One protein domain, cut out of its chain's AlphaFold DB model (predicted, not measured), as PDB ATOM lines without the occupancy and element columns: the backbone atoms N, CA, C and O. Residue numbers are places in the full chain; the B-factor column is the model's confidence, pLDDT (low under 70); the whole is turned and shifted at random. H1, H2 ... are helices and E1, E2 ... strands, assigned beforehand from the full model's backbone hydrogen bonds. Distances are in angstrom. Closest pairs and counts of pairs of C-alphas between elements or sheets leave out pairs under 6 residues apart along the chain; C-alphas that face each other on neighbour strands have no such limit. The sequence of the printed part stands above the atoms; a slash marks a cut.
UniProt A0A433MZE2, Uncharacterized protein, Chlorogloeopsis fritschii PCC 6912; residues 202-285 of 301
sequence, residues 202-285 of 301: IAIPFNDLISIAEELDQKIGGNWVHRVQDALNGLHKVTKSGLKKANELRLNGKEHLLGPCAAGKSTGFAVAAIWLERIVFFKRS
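AT A GLANCE: This is residues 202 to 285 of the 301 residues of an uncharacterized protein of Chlorogloeopsis fritschii PCC 6912 (UniProt A0A433MZE2). A helical hairpin of H1 and H2 is crossed by a third helix, H3, whose first part packs on H2 and whose next part packs on H1. Beside these helices lie two small two-stranded sheets: E1 with E4, near the mean of the C-alphas, and the hairpin of E2 and E3 at one end of the longest axis, while residues 277 to 285 stick out. The printed part has 84 residues with three named helices and four named strands, in the order E1, H1, H2, E2, E3, E4, H3; both sheets are antiparallel and the class is mixed, helices and strands. The whole is compact, with a radius of gyration of the C-alphas of 13.4 A and spans of 41 by 31 by 19 A.

IN THESE COORDINATES: E1 is residues 202 to 205, and its first C-alpha is at (12.165, -32.452, 22.892). H1 follows at once, residues 206 to 220, 20.8 A long from first to last C-alpha. H2 is residues 224 to 233, 14.0 A long, with C-alpha 224 at (24.565, -50.895, 22.947). Three strands come next: E2, residues 236 to 239; E3, residues 242 to 245; and E4, residues 248 to 251. H3, residues 265 to 282, is 25.9 A long and ends with C-alpha 282 at (2.120, -43.265, 26.301).

HOW THE PARTS SIT: H1 and H2 form a helical hairpin and touch, the closest C-alphas being those of Ala 213 and Val 225, 4.9 A apart. They run opposite ways at a shallow tilt of 22 degrees. H3 touches H1 with residues 268 to 275 alone, closest at the C-alphas of Leu 209 and Val 271, 6.0 A, about perpendicular at 87 degrees. H3 touches H2 with residues 265 to 268 alone, closest at the C-alphas of Val 228 and Gly 268, 5.9 A, about perpendicular at 73 degrees. The helix packing is mostly crossed, but only just, with 1 of 3 pairs at a shallow tilt. In H1, H2 and H3 every O i to N i+4 pair is within hydrogen-bond range. E1 and E4 are antiparallel at 160 degrees, with N 204 and O 249 within hydrogen-bond range at 2.8 A. The closest C-alphas of E1 and H3 are those of Ile 204 and Ala 272, 7.4 A apart. E2 and E3 form a hairpin, antiparallel at 143 degrees, with N 237 and O 244 within hydrogen-bond range at 2.7 A. E2 and E4 are near each other, with 5 pairs of C-alphas within 10 A, while E3 and H3 are apart.

THE WHOLE: The two C-alphas farthest apart are those of Ser 241 and Ser 285, 43.5 A. The printed part has no cut. The link from E4 to H3, residues 252 to 264, is long; the other links are tight. Residues 277 to 285, of which 277 to 282 belong to H3, stand free. The mean pLDDT of the printed part is 83.2, and residues 253 to 254 and 280 to 285 are under 70.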
ATOM      1  N   ILE A 202      12.177 -31.213  22.115       86.00
ATOM      2  CA  ILE A 202      12.165 -32.452  22.892       86.00
ATOM      3  C   ILE A 202      13.563 -32.614  23.479       86.00
ATOM      4  O   ILE A 202      14.527 -32.716  22.726       86.00
ATOM      5  N   ALA A 203      13.677 -32.568  24.800       89.56
ATOM      6  CA  ALA A 203      14.919 -32.839  25.509       89.56
ATOM      7  C   ALA A 203      14.881 -34.280  26.019       89.56
ATOM      8  O   ALA A 203      13.940 -34.648  26.721       89.56
ATOM      9  N   ILE A 204      15.871 -35.077  25.625       91.50
ATOM     10  CA  ILE A 204      16.017 -36.476  26.021       91.50
ATOM     11  C   ILE A 204      17.219 -36.567  26.963       91.50
ATOM     12  O   ILE A 204      18.351 -36.372  26.503       91.50
ATOM     13  N   PRO A 205      17.013 -36.815  28.262       93.62
ATOM     14  CA  PRO A 205      18.105 -37.038  29.200       93.62
ATOM     15  C   PRO A 205      19.004 -38.193  28.747       93.62
ATOM     16  O   PRO A 205      18.528 -39.197  28.222       93.62
ATOM     17  N   PHE A 206      20.313 -38.083  28.972       95.12
ATOM     18  CA  PHE A 206      21.245 -39.164  28.626       95.12
ATOM     19  C   PHE A 206      20.965 -40.463  29.381       95.12
ATOM     20  O   PHE A 206      21.097 -41.533  28.795       95.12
ATOM     21  N   ASN A 207      20.522 -40.373  30.635       95.38
ATOM     22  CA  ASN A 207      20.166 -41.547  31.433       95.38
ATOM     23  C   ASN A 207      19.032 -42.349  30.787       95.38
ATOM     24  O   ASN A 207      19.086 -43.573  30.768       95.38
ATOM     25  N   ASP A 208      18.060 -41.669  30.178       95.19
ATOM     26  CA  ASP A 208      16.972 -42.341  29.475       95.19
ATOM     27  C   ASP A 208      17.480 -43.077  28.229       95.19
ATOM     28  O   ASP A 208      17.050 -44.189  27.938       95.19
ATOM     29  N   LEU A 209      18.424 -42.478  27.493       94.94
ATOM     30  CA  LEU A 209      19.057 -43.135  26.348       94.94
ATOM     31  C   LEU A 209      19.869 -44.359  26.789       94.94
ATOM     32  O   LEU A 209      19.815 -45.396  26.134       94.94
ATOM     33  N   ILE A 210      20.598 -44.259  27.900       95.88
ATOM     34  CA  ILE A 210      21.358 -45.384  28.461       95.88
ATOM     35  C   ILE A 210      20.407 -46.511  28.879       95.88
ATOM     36  O   ILE A 210      20.649 -47.654  28.511       95.88
ATOM     37  N   SER A 211      19.285 -46.195  29.529       95.69
ATOM     38  CA  SER A 211      18.282 -47.193  29.921       95.69
ATOM     39  C   SER A 211      17.706 -47.953  28.717       95.69
ATOM     40  O   SER A 211      17.619 -49.179  28.734       95.69
ATOM     41  N   ILE A 212      17.400 -47.261  27.611       94.75
ATOM     42  CA  ILE A 212      16.990 -47.938  26.368       94.75
ATOM     43  C   ILE A 212      18.118 -48.824  25.816       94.75
ATOM     44  O   ILE A 212      17.847 -49.893  25.271       94.75
ATOM     45  N   ALA A 213      19.377 -48.399  25.935       94.75
ATOM     46  CA  ALA A 213      20.526 -49.180  25.483       94.75
ATOM     47  C   ALA A 213      20.703 -50.477  26.293       94.75
ATOM     48  O   ALA A 213      20.950 -51.523  25.698       94.75
ATOM     49  N   GLU A 214      20.512 -50.425  27.614       95.94
ATOM     50  CA  GLU A 214      20.540 -51.599  28.500       95.94
ATOM     51  C   GLU A 214      19.489 -52.632  28.082       95.94
ATOM     52  O   GLU A 214      19.784 -53.821  27.956       95.94
ATOM     53  N   GLU A 215      18.270 -52.182  27.783       92.75
ATOM     54  CA  GLU A 215      17.217 -53.070  27.289       92.75
ATOM     55  C   GLU A 215      17.550 -53.699  25.930       92.75
ATOM     56  O   GLU A 215      17.201 -54.854  25.675       92.75
ATOM     57  N   LEU A 216      18.185 -52.944  25.028       90.81
ATOM     58  CA  LEU A 216      18.605 -53.468  23.728       90.81
ATOM     59  C   LEU A 216      19.691 -54.530  23.887       90.81
ATOM     60  O   LEU A 216      19.612 -55.570  23.234       90.81
ATOM     61  N   ASP A 217      20.657 -54.315  24.781       93.19
ATOM     62  CA  ASP A 217      21.670 -55.324  25.090       93.19
ATOM     63  C   ASP A 217      21.054 -56.608  25.648       93.19
ATOM     64  O   ASP A 217      21.446 -57.695  25.228       93.19
ATOM     65  N   GLN A 218      20.030 -56.503  26.499       92.25
ATOM     66  CA  GLN A 218      19.307 -57.673  27.010       92.25
ATOM     67  C   GLN A 218      18.521 -58.420  25.922       92.25
ATOM     68  O   GLN A 218      18.431 -59.645  25.962       92.25
ATOM     69  N   LYS A 219      17.918 -57.704  24.964       89.19
ATOM     70  CA  LYS A 219      16.999 -58.300  23.976       89.19
ATOM     71  C   LYS A 219      17.686 -58.832  22.728       89.19
ATOM     72  O   LYS A 219      17.272 -59.859  22.197       89.19
ATOM     73  N   ILE A 220      18.658 -58.092  22.207       88.31
ATOM     74  CA  ILE A 220      19.270 -58.375  20.902       88.31
ATOM     75  C   ILE A 220      20.799 -58.417  20.951       88.31
ATOM     76  O   ILE A 220      21.417 -58.773  19.946       88.31
ATOM     77  N   GLY A 221      21.415 -58.077  22.089       81.81
ATOM     78  CA  GLY A 221      22.866 -57.951  22.217       81.81
ATOM     79  C   GLY A 221      23.459 -56.872  21.301       81.81
ATOM     80  O   GLY A 221      22.758 -56.206  20.535       81.81
ATOM     81  N   GLY A 222      24.782 -56.694  21.355       86.31
ATOM     82  CA  GLY A 222      25.503 -55.777  20.458       86.31
ATOM     83  C   GLY A 222      26.245 -54.620  21.131       86.31
ATOM     84  O   GLY A 222      26.688 -53.707  20.425       86.31
ATOM     85  N   ASN A 223      26.411 -54.674  22.455       90.94
ATOM     86  CA  ASN A 223      27.151 -53.705  23.264       90.94
ATOM     87  C   ASN A 223      26.615 -52.271  23.098       90.94
ATOM     88  O   ASN A 223      27.356 -51.306  22.881       90.94
ATOM     89  N   TRP A 224      25.291 -52.144  23.113       93.50
ATOM     90  CA  TRP A 224      24.565 -50.895  22.947       93.50
ATOM     91  C   TRP A 224      24.913 -49.887  24.032       93.50
ATOM     92  O   TRP A 224      25.117 -48.722  23.695       93.50
ATOM     93  N   VAL A 225      25.031 -50.315  25.292       95.06
ATOM     94  CA  VAL A 225      25.368 -49.425  26.412       95.06
ATOM     95  C   VAL A 225      26.689 -48.711  26.149       95.06
ATOM     96  O   VAL A 225      26.714 -47.480  26.129       95.06
ATOM     97  N   HIS A 226      27.756 -49.450  25.839       92.00
ATOM     98  CA  HIS A 226      29.063 -48.866  25.530       92.00
ATOM     99  C   HIS A 226      28.994 -47.936  24.316       92.00
ATOM    100  O   HIS A 226      29.463 -46.802  24.358       92.00
ATOM    101  N   ARG A 227      28.350 -48.375  23.227       90.44
ATOM    102  CA  ARG A 227      28.241 -47.575  21.996       90.44
ATOM    103  C   ARG A 227      27.466 -46.274  22.199       90.44
ATOM    104  O   ARG A 227      27.747 -45.286  21.519       90.44
ATOM    105  N   VAL A 228      26.460 -46.282  23.069       92.94
ATOM    106  CA  VAL A 228      25.693 -45.090  23.435       92.94
ATOM    107  C   VAL A 228      26.521 -44.209  24.355       92.94
ATOM    108  O   VAL A 228      26.649 -43.024  24.071       92.94
ATOM    109  N   GLN A 229      27.138 -44.764  25.395       93.25
ATOM    110  CA  GLN A 229      27.997 -44.012  26.309       93.25
ATOM    111  C   GLN A 229      29.140 -43.308  25.572       93.25
ATOM    112  O   GLN A 229      29.319 -42.110  25.769       93.25
ATOM    113  N   ASP A 230      29.833 -43.981  24.652       89.56
ATOM    114  CA  ASP A 230      30.861 -43.368  23.801       89.56
ATOM    115  C   ASP A 230      30.316 -42.172  23.011       89.56
ATOM    116  O   ASP A 230      30.912 -41.091  22.989       89.56
ATOM    117  N   ALA A 231      29.146 -42.346  22.386       87.94
ATOM    118  CA  ALA A 231      28.501 -41.297  21.603       87.94
ATOM    119  C   ALA A 231      28.111 -40.088  22.471       87.94
ATOM    120  O   ALA A 231      28.274 -38.940  22.055       87.94
ATOM    121  N   LEU A 232      27.590 -40.342  23.674       90.31
ATOM    122  CA  LEU A 232      27.124 -39.314  24.603       90.31
ATOM    123  C   LEU A 232      28.285 -38.598  25.304       90.31
ATOM    124  O   LEU A 232      28.226 -37.383  25.485       90.31
ATOM    125  N   ASN A 233      29.368 -39.308  25.627       88.25
ATOM    126  CA  ASN A 233      30.580 -38.738  26.221       88.25
ATOM    127  C   ASN A 233      31.240 -37.705  25.301       88.25
ATOM    128  O   ASN A 233      31.750 -36.688  25.774       88.25
ATOM    129  N   GLY A 234      31.181 -37.934  23.986       84.00
ATOM    130  CA  GLY A 234      31.647 -36.984  22.977       84.00
ATOM    131  C   GLY A 234      30.688 -35.819  22.705       84.00
ATOM    132  O   GLY A 234      31.061 -34.883  21.988       84.00
ATOM    133  N   LEU A 235      29.463 -35.827  23.244       87.88
ATOM    134  CA  LEU A 235      28.444 -34.854  22.863       87.88
ATOM    135  C   LEU A 235      28.631 -33.505  23.569       87.88
ATOM    136  O   LEU A 235      28.506 -33.368  24.787       87.88
ATOM    137  N   HIS A 236      28.852 -32.473  22.759       88.56
ATOM    138  CA  HIS A 236      28.992 -31.096  23.211       88.56
ATOM    139  C   HIS A 236      27.984 -30.191  22.508       88.56
ATOM    140  O   HIS A 236      27.722 -30.313  21.311       88.56
ATOM    141  N   LYS A 237      27.446 -29.230  23.253       87.12
ATOM    142  CA  LYS A 237      26.674 -28.116  22.718       87.12
ATOM    143  C   LYS A 237      27.626 -27.007  22.289       87.12
ATOM    144  O   LYS A 237      28.418 -26.517  23.092       87.12
ATOM    145  N   VAL A 238      27.494 -26.567  21.042       82.81
ATOM    146  CA  VAL A 238      28.187 -25.377  20.541       82.81
ATOM    147  C   VAL A 238      27.496 -24.129  21.099       82.81
ATOM    148  O   VAL A 238      26.295 -23.929  20.901       82.81
ATOM    149  N   THR A 239      28.241 -23.287  21.809       82.88
ATOM    150  CA  THR A 239      27.811 -21.977  22.316       82.88
ATOM    151  C   THR A 239      28.675 -20.870  21.707       82.88
ATOM    152  O   THR A 239      29.678 -21.132  21.047       82.88
ATOM    153  N   LYS A 240      28.309 -19.599  21.938       79.00
ATOM    154  CA  LYS A 240      29.143 -18.454  21.527       79.00
ATOM    155  C   LYS A 240      30.537 -18.467  22.171       79.00
ATOM    156  O   LYS A 240      31.455 -17.883  21.618       79.00
ATOM    157  N   SER A 241      30.674 -19.110  23.331       84.06
ATOM    158  CA  SER A 241      31.909 -19.182  24.114       84.06
ATOM    159  C   SER A 241      32.689 -20.485  23.893       84.06
ATOM    160  O   SER A 241      33.602 -20.769  24.659       84.06
ATOM    161  N   GLY A 242      32.311 -21.304  22.902       84.38
ATOM    162  CA  GLY A 242      32.976 -22.571  22.590       84.38
ATOM    163  C   GLY A 242      32.095 -23.802  22.809       84.38
ATOM    164  O   GLY A 242      30.882 -23.767  22.606       84.38
ATOM    165  N   LEU A 243      32.713 -24.926  23.171       86.69
ATOM    166  CA  LEU A 243      32.028 -26.203  23.380       86.69
ATOM    167  C   LEU A 243      31.691 -26.393  24.859       86.69
ATOM    168  O   LEU A 243      32.560 -26.282  25.719       86.69
ATOM    169  N   LYS A 244      30.434 -26.724  25.163       89.06
ATOM    170  CA  LYS A 244      29.988 -27.083  26.515       89.06
ATOM    171  C   LYS A 244      29.482 -28.517  26.528       89.06
ATOM    172  O   LYS A 244      28.665 -28.872  25.682       89.06
ATOM    173  N   LYS A 245      29.925 -29.327  27.492       90.06
ATOM    174  CA  LYS A 245      29.449 -30.709  27.653       90.06
ATOM    175  C   LYS A 245      27.919 -30.740  27.760       90.06
ATOM    176  O   LYS A 245      27.334 -29.937  28.493       90.06
ATOM    177  N   ALA A 246      27.284 -31.624  26.996       90.00
ATOM    178  CA  ALA A 246      25.841 -31.829  27.037       90.00
ATOM    179  C   ALA A 246      25.475 -32.924  28.053       90.00
ATOM    180  O   ALA A 246      26.277 -33.807  28.346       90.00
ATOM    181  N   ASN A 247      24.261 -32.853  28.590       91.31
ATOM    182  CA  ASN A 247      23.646 -33.863  29.462       91.31
ATOM    183  C   ASN A 247      22.292 -34.365  28.921       91.31
ATOM    184  O   ASN A 247      21.675 -35.264  29.490       91.31
ATOM    185  N   GLU A 248      21.825 -33.762  27.831       91.50
ATOM    186  CA  GLU A 248      20.579 -34.080  27.151       91.50
ATOM    187  C   GLU A 248      20.783 -33.989  25.634       91.50
ATOM    188  O   GLU A 248      21.549 -33.154  25.137       91.50
ATOM    189  N   LEU A 249      20.070 -34.830  24.888       89.19
ATOM    190  CA  LEU A 249      19.928 -34.712  23.444       89.19
ATOM    191  C   LEU A 249      18.675 -33.886  23.148       89.19
ATOM    192  O   LEU A 249      17.567 -34.280  23.505       89.19
ATOM    193  N   ARG A 250      18.829 -32.742  22.475       86.38
ATOM    194  CA  ARG A 250      17.698 -31.873  22.122       86.38
ATOM    195  C   ARG A 250      17.320 -32.018  20.657       86.38
ATOM    196  O   ARG A 250      18.126 -31.804  19.759       86.38
ATOM    197  N   LEU A 251      16.047 -32.305  20.415       83.31
ATOM    198  CA  LEU A 251      15.451 -32.395  19.089       83.31
ATOM    199  C   LEU A 251      14.470 -31.233  18.918       83.31
ATOM    200  O   LEU A 251      13.350 -31.249  19.426       83.31
ATOM    201  N   ASN A 252      14.911 -30.180  18.231       74.19
ATOM    202  CA  ASN A 252      14.127 -28.955  18.008       74.19
ATOM    203  C   ASN A 252      14.026 -28.551  16.528       74.19
ATOM    204  O   ASN A 252      13.643 -27.423  16.210       74.19
ATOM    205  N   GLY A 253      14.435 -29.444  15.619       62.34
ATOM    206  CA  GLY A 253      14.445 -29.216  14.171       62.34
ATOM    207  C   GLY A 253      15.400 -28.114  13.689       62.34
ATOM    208  O   GLY A 253      15.373 -27.762  12.508       62.34
ATOM    209  N   LYS A 254      16.221 -27.532  14.574       63.91
ATOM    210  CA  LYS A 254      17.153 -26.435  14.258       63.91
ATOM    211  C   LYS A 254      18.610 -26.758  14.582       63.91
ATOM    212  O   LYS A 254      19.480 -26.080  14.039       63.91
ATOM    213  N   GLU A 255      18.854 -27.737  15.444       70.00
ATOM    214  CA  GLU A 255      20.186 -28.189  15.847       70.00
ATOM    215  C   GLU A 255      20.680 -29.327  14.944       70.00
ATOM    216  O   GLU A 255      19.908 -30.183  14.510       70.00
ATOM    217  N   HIS A 256      21.977 -29.306  14.635       70.25
ATOM    218  CA  HIS A 256      22.654 -30.325  13.840       70.25
ATOM    219  C   HIS A 256      23.577 -31.131  14.751       70.25
ATOM    220  O   HIS A 256      24.383 -30.551  15.475       70.25
ATOM    221  N   LEU A 257      23.482 -32.460  14.687       80.88
ATOM    222  CA  LEU A 257      24.439 -33.348  15.337       80.88
ATOM    223  C   LEU A 257      25.625 -33.574  14.392       80.88
ATOM    224  O   LEU A 257      25.493 -34.253  13.372       80.88
ATOM    225  N   LEU A 258      26.770 -32.982  14.722       78.50
ATOM    226  CA  LEU A 258      28.005 -33.055  13.940       78.50
ATOM    227  C   LEU A 258      29.041 -33.924  14.661       78.50
ATOM    228  O   LEU A 258      29.039 -34.015  15.883       78.50
ATOM    229  N   GLY A 259      29.921 -34.573  13.903       75.81
ATOM    230  CA  GLY A 259      31.020 -35.366  14.455       75.81
ATOM    231  C   GLY A 259      31.662 -36.272  13.404       75.81
ATOM    232  O   GLY A 259      31.038 -36.505  12.360       75.81
ATOM    233  N   PRO A 260      32.858 -36.823  13.670       75.38
ATOM    234  CA  PRO A 260      33.565 -37.687  12.729       75.38
ATOM    235  C   PRO A 260      32.777 -38.966  12.407       75.38
ATOM    236  O   PRO A 260      31.802 -39.325  13.086       75.38
ATOM    237  N   CYS A 261      33.163 -39.654  11.331       70.75
ATOM    238  CA  CYS A 261      32.673 -41.005  11.055       70.75
ATOM    239  C   CYS A 261      32.907 -41.898  12.285       70.75
ATOM    240  O   CYS A 261      33.868 -41.702  13.017       70.75
ATOM    241  N   ALA A 262      31.987 -42.828  12.544       70.62
ATOM    242  CA  ALA A 262      32.005 -43.709  13.718       70.62
ATOM    243  C   ALA A 262      31.868 -43.044  15.109       70.62
ATOM    244  O   ALA A 262      31.795 -43.767  16.093       70.62
ATOM    245  N   ALA A 263      31.659 -41.725  15.220       78.56
ATOM    246  CA  ALA A 263      31.376 -41.049  16.504       78.56
ATOM    247  C   ALA A 263      30.023 -41.423  17.166       78.56
ATOM    248  O   ALA A 263      29.501 -40.678  17.986       78.56
ATOM    249  N   GLY A 264      29.365 -42.500  16.731       80.25
ATOM    250  CA  GLY A 264      28.131 -42.986  17.354       80.25
ATOM    251  C   GLY A 264      26.857 -42.171  17.089       80.25
ATOM    252  O   GLY A 264      25.817 -42.497  17.650       80.25
ATOM    253  N   LYS A 265      26.870 -41.174  16.186       87.69
ATOM    254  CA  LYS A 265      25.683 -40.348  15.847       87.69
ATOM    255  C   LYS A 265      24.438 -41.180  15.510       87.69
ATOM    256  O   LYS A 265      23.363 -40.928  16.046       87.69
ATOM    257  N   SER A 266      24.583 -42.180  14.636       84.19
ATOM    258  CA  SER A 266      23.474 -43.064  14.248       84.19
ATOM    259  C   SER A 266      23.003 -43.944  15.407       84.19
ATOM    260  O   SER A 266      21.808 -44.183  15.523       84.19
ATOM    261  N   THR A 267      23.920 -44.380  16.280       87.69
ATOM    262  CA  THR A 267      23.579 -45.128  17.499       87.69
ATOM    263  C   THR A 267      22.712 -44.267  18.419       87.69
ATOM    264  O   THR A 267      21.627 -44.694  18.802       87.69
ATOM    265  N   GLY A 268      23.136 -43.029  18.700       87.31
ATOM    266  CA  GLY A 268      22.370 -42.098  19.532       87.31
ATOM    267  C   GLY A 268      20.975 -41.814  18.969       87.31
ATOM    268  O   GLY A 268      19.995 -41.839  19.707       87.31
ATOM    269  N   PHE A 269      20.855 -41.623  17.648       86.94
ATOM    270  CA  PHE A 269      19.552 -41.439  17.002       86.94
ATOM    271  C   PHE A 269      18.661 -42.684  17.035       86.94
ATOM    272  O   PHE A 269      17.451 -42.535  17.185       86.94
ATOM    273  N   ALA A 270      19.220 -43.890  16.903       86.44
ATOM    274  CA  ALA A 270      18.442 -45.127  16.960       86.44
ATOM    275  C   ALA A 270      17.769 -45.298  18.330       86.44
ATOM    276  O   ALA A 270      16.565 -45.531  18.417       86.44
ATOM    277  N   VAL A 271      18.532 -45.090  19.400       91.81
ATOM    278  CA  VAL A 271      18.046 -45.183  20.781       91.81
ATOM    279  C   VAL A 271      17.060 -44.055  21.101       91.81
ATOM    280  O   VAL A 271      16.003 -44.301  21.682       91.81
ATOM    281  N   ALA A 272      17.333 -42.833  20.632       89.81
ATOM    282  CA  ALA A 272      16.399 -41.716  20.748       89.81
ATOM    283  C   ALA A 272      15.067 -41.979  20.025       89.81
ATOM    284  O   ALA A 272      14.016 -41.585  20.525       89.81
ATOM    285  N   ALA A 273      15.083 -42.648  18.868       86.06
ATOM    286  CA  ALA A 273      13.866 -42.997  18.136       86.06
ATOM    287  C   ALA A 273      12.987 -43.988  18.917       86.06
ATOM    288  O   ALA A 273      11.778 -43.782  18.998       86.06
ATOM    289  N   ILE A 274      13.591 -45.002  19.544       86.81
ATOM    290  CA  ILE A 274      12.881 -45.972  20.398       86.81
ATOM    291  C   ILE A 274      12.305 -45.280  21.638       86.81
ATOM    292  O   ILE A 274      11.153 -45.505  22.008       86.81
ATOM    293  N   TRP A 275      13.073 -44.389  22.269       90.12
ATOM    294  CA  TRP A 275      12.576 -43.592  23.391       90.12
ATOM    295  C   TRP A 275      11.367 -42.727  22.991       90.12
ATOM    296  O   TRP A 275      10.354 -42.686  23.694       90.12
ATOM    297  N   LEU A 276      11.441 -42.068  21.828       83.69
ATOM    298  CA  LEU A 276      10.361 -41.231  21.300       83.69
ATOM    299  C   LEU A 276       9.096 -42.031  21.000       83.69
ATOM    300  O   LEU A 276       8.005 -41.560  21.320       83.69
ATOM    301  N   GLU A 277       9.233 -43.218  20.404       78.75
ATOM    302  CA  GLU A 277       8.111 -44.128  20.170       78.75
ATOM    303  C   GLU A 277       7.335 -44.346  21.474       78.75
ATOM    304  O   GLU A 277       6.130 -44.096  21.531       78.75
ATOM    305  N   ARG A 278       8.034 -44.695  22.556       76.81
ATOM    306  CA  ARG A 278       7.410 -44.996  23.849       76.81
ATOM    307  C   ARG A 278       6.636 -43.819  24.421       76.81
ATOM    308  O   ARG A 278       5.517 -43.997  24.890       76.81
ATOM    309  N   ILE A 279       7.185 -42.610  24.352       75.31
ATOM    310  CA  ILE A 279       6.535 -41.419  24.921       75.31
ATOM    311  C   ILE A 279       5.358 -40.941  24.077       75.31
ATOM    312  O   ILE A 279       4.361 -40.458  24.621       75.31
ATOM    313  N   VAL A 280       5.449 -41.071  22.753       60.88
ATOM    314  CA  VAL A 280       4.343 -40.727  21.853       60.88
ATOM    315  C   VAL A 280       3.189 -41.719  22.014       60.88
ATOM    316  O   VAL A 280       2.034 -41.290  22.029       60.88
ATOM    317  N   PHE A 281       3.478 -43.010  22.209       49.12
ATOM    318  CA  PHE A 281       2.460 -44.016  22.524       49.12
ATOM    319  C   PHE A 281       1.843 -43.808  23.915       49.12
ATOM    320  O   PHE A 281       0.621 -43.843  24.039       49.12
ATOM    321  N   PHE A 282       2.639 -43.478  24.941       40.59
ATOM    322  CA  PHE A 282       2.120 -43.265  26.301       40.59
ATOM    323  C   PHE A 282       1.150 -42.080  26.408       40.59
ATOM    324  O   PHE A 282       0.208 -42.112  27.195       40.59
ATOM    325  N   LYS A 283       1.333 -41.033  25.592       43.12
ATOM    326  CA  LYS A 283       0.419 -39.875  25.551       43.12
ATOM    327  C   LYS A 283      -0.870 -40.114  24.760       43.12
ATOM    328  O   LYS A 283      -1.721 -39.229  24.740       43.12
ATOM    329  N   ARG A 284      -1.014 -41.261  24.088       38.31
ATOM    330  CA  ARG A 284      -2.187 -41.599  23.269       38.31
ATOM    331  C   ARG A 284      -3.077 -42.693  23.860       38.31
ATOM    332  O   ARG A 284      -4.110 -42.969  23.261       38.31
ATOM    333  N   SER A 285      -2.749 -43.261  25.022       28.03
ATOM    334  CA  SER A 285      -3.683 -44.129  25.749       28.03
ATOM    335  C   SER A 285      -4.779 -43.279  26.408       28.03
ATOM    336  O   SER A 285      -4.461 -42.490  27.303       28.03
TER     337      SER A 285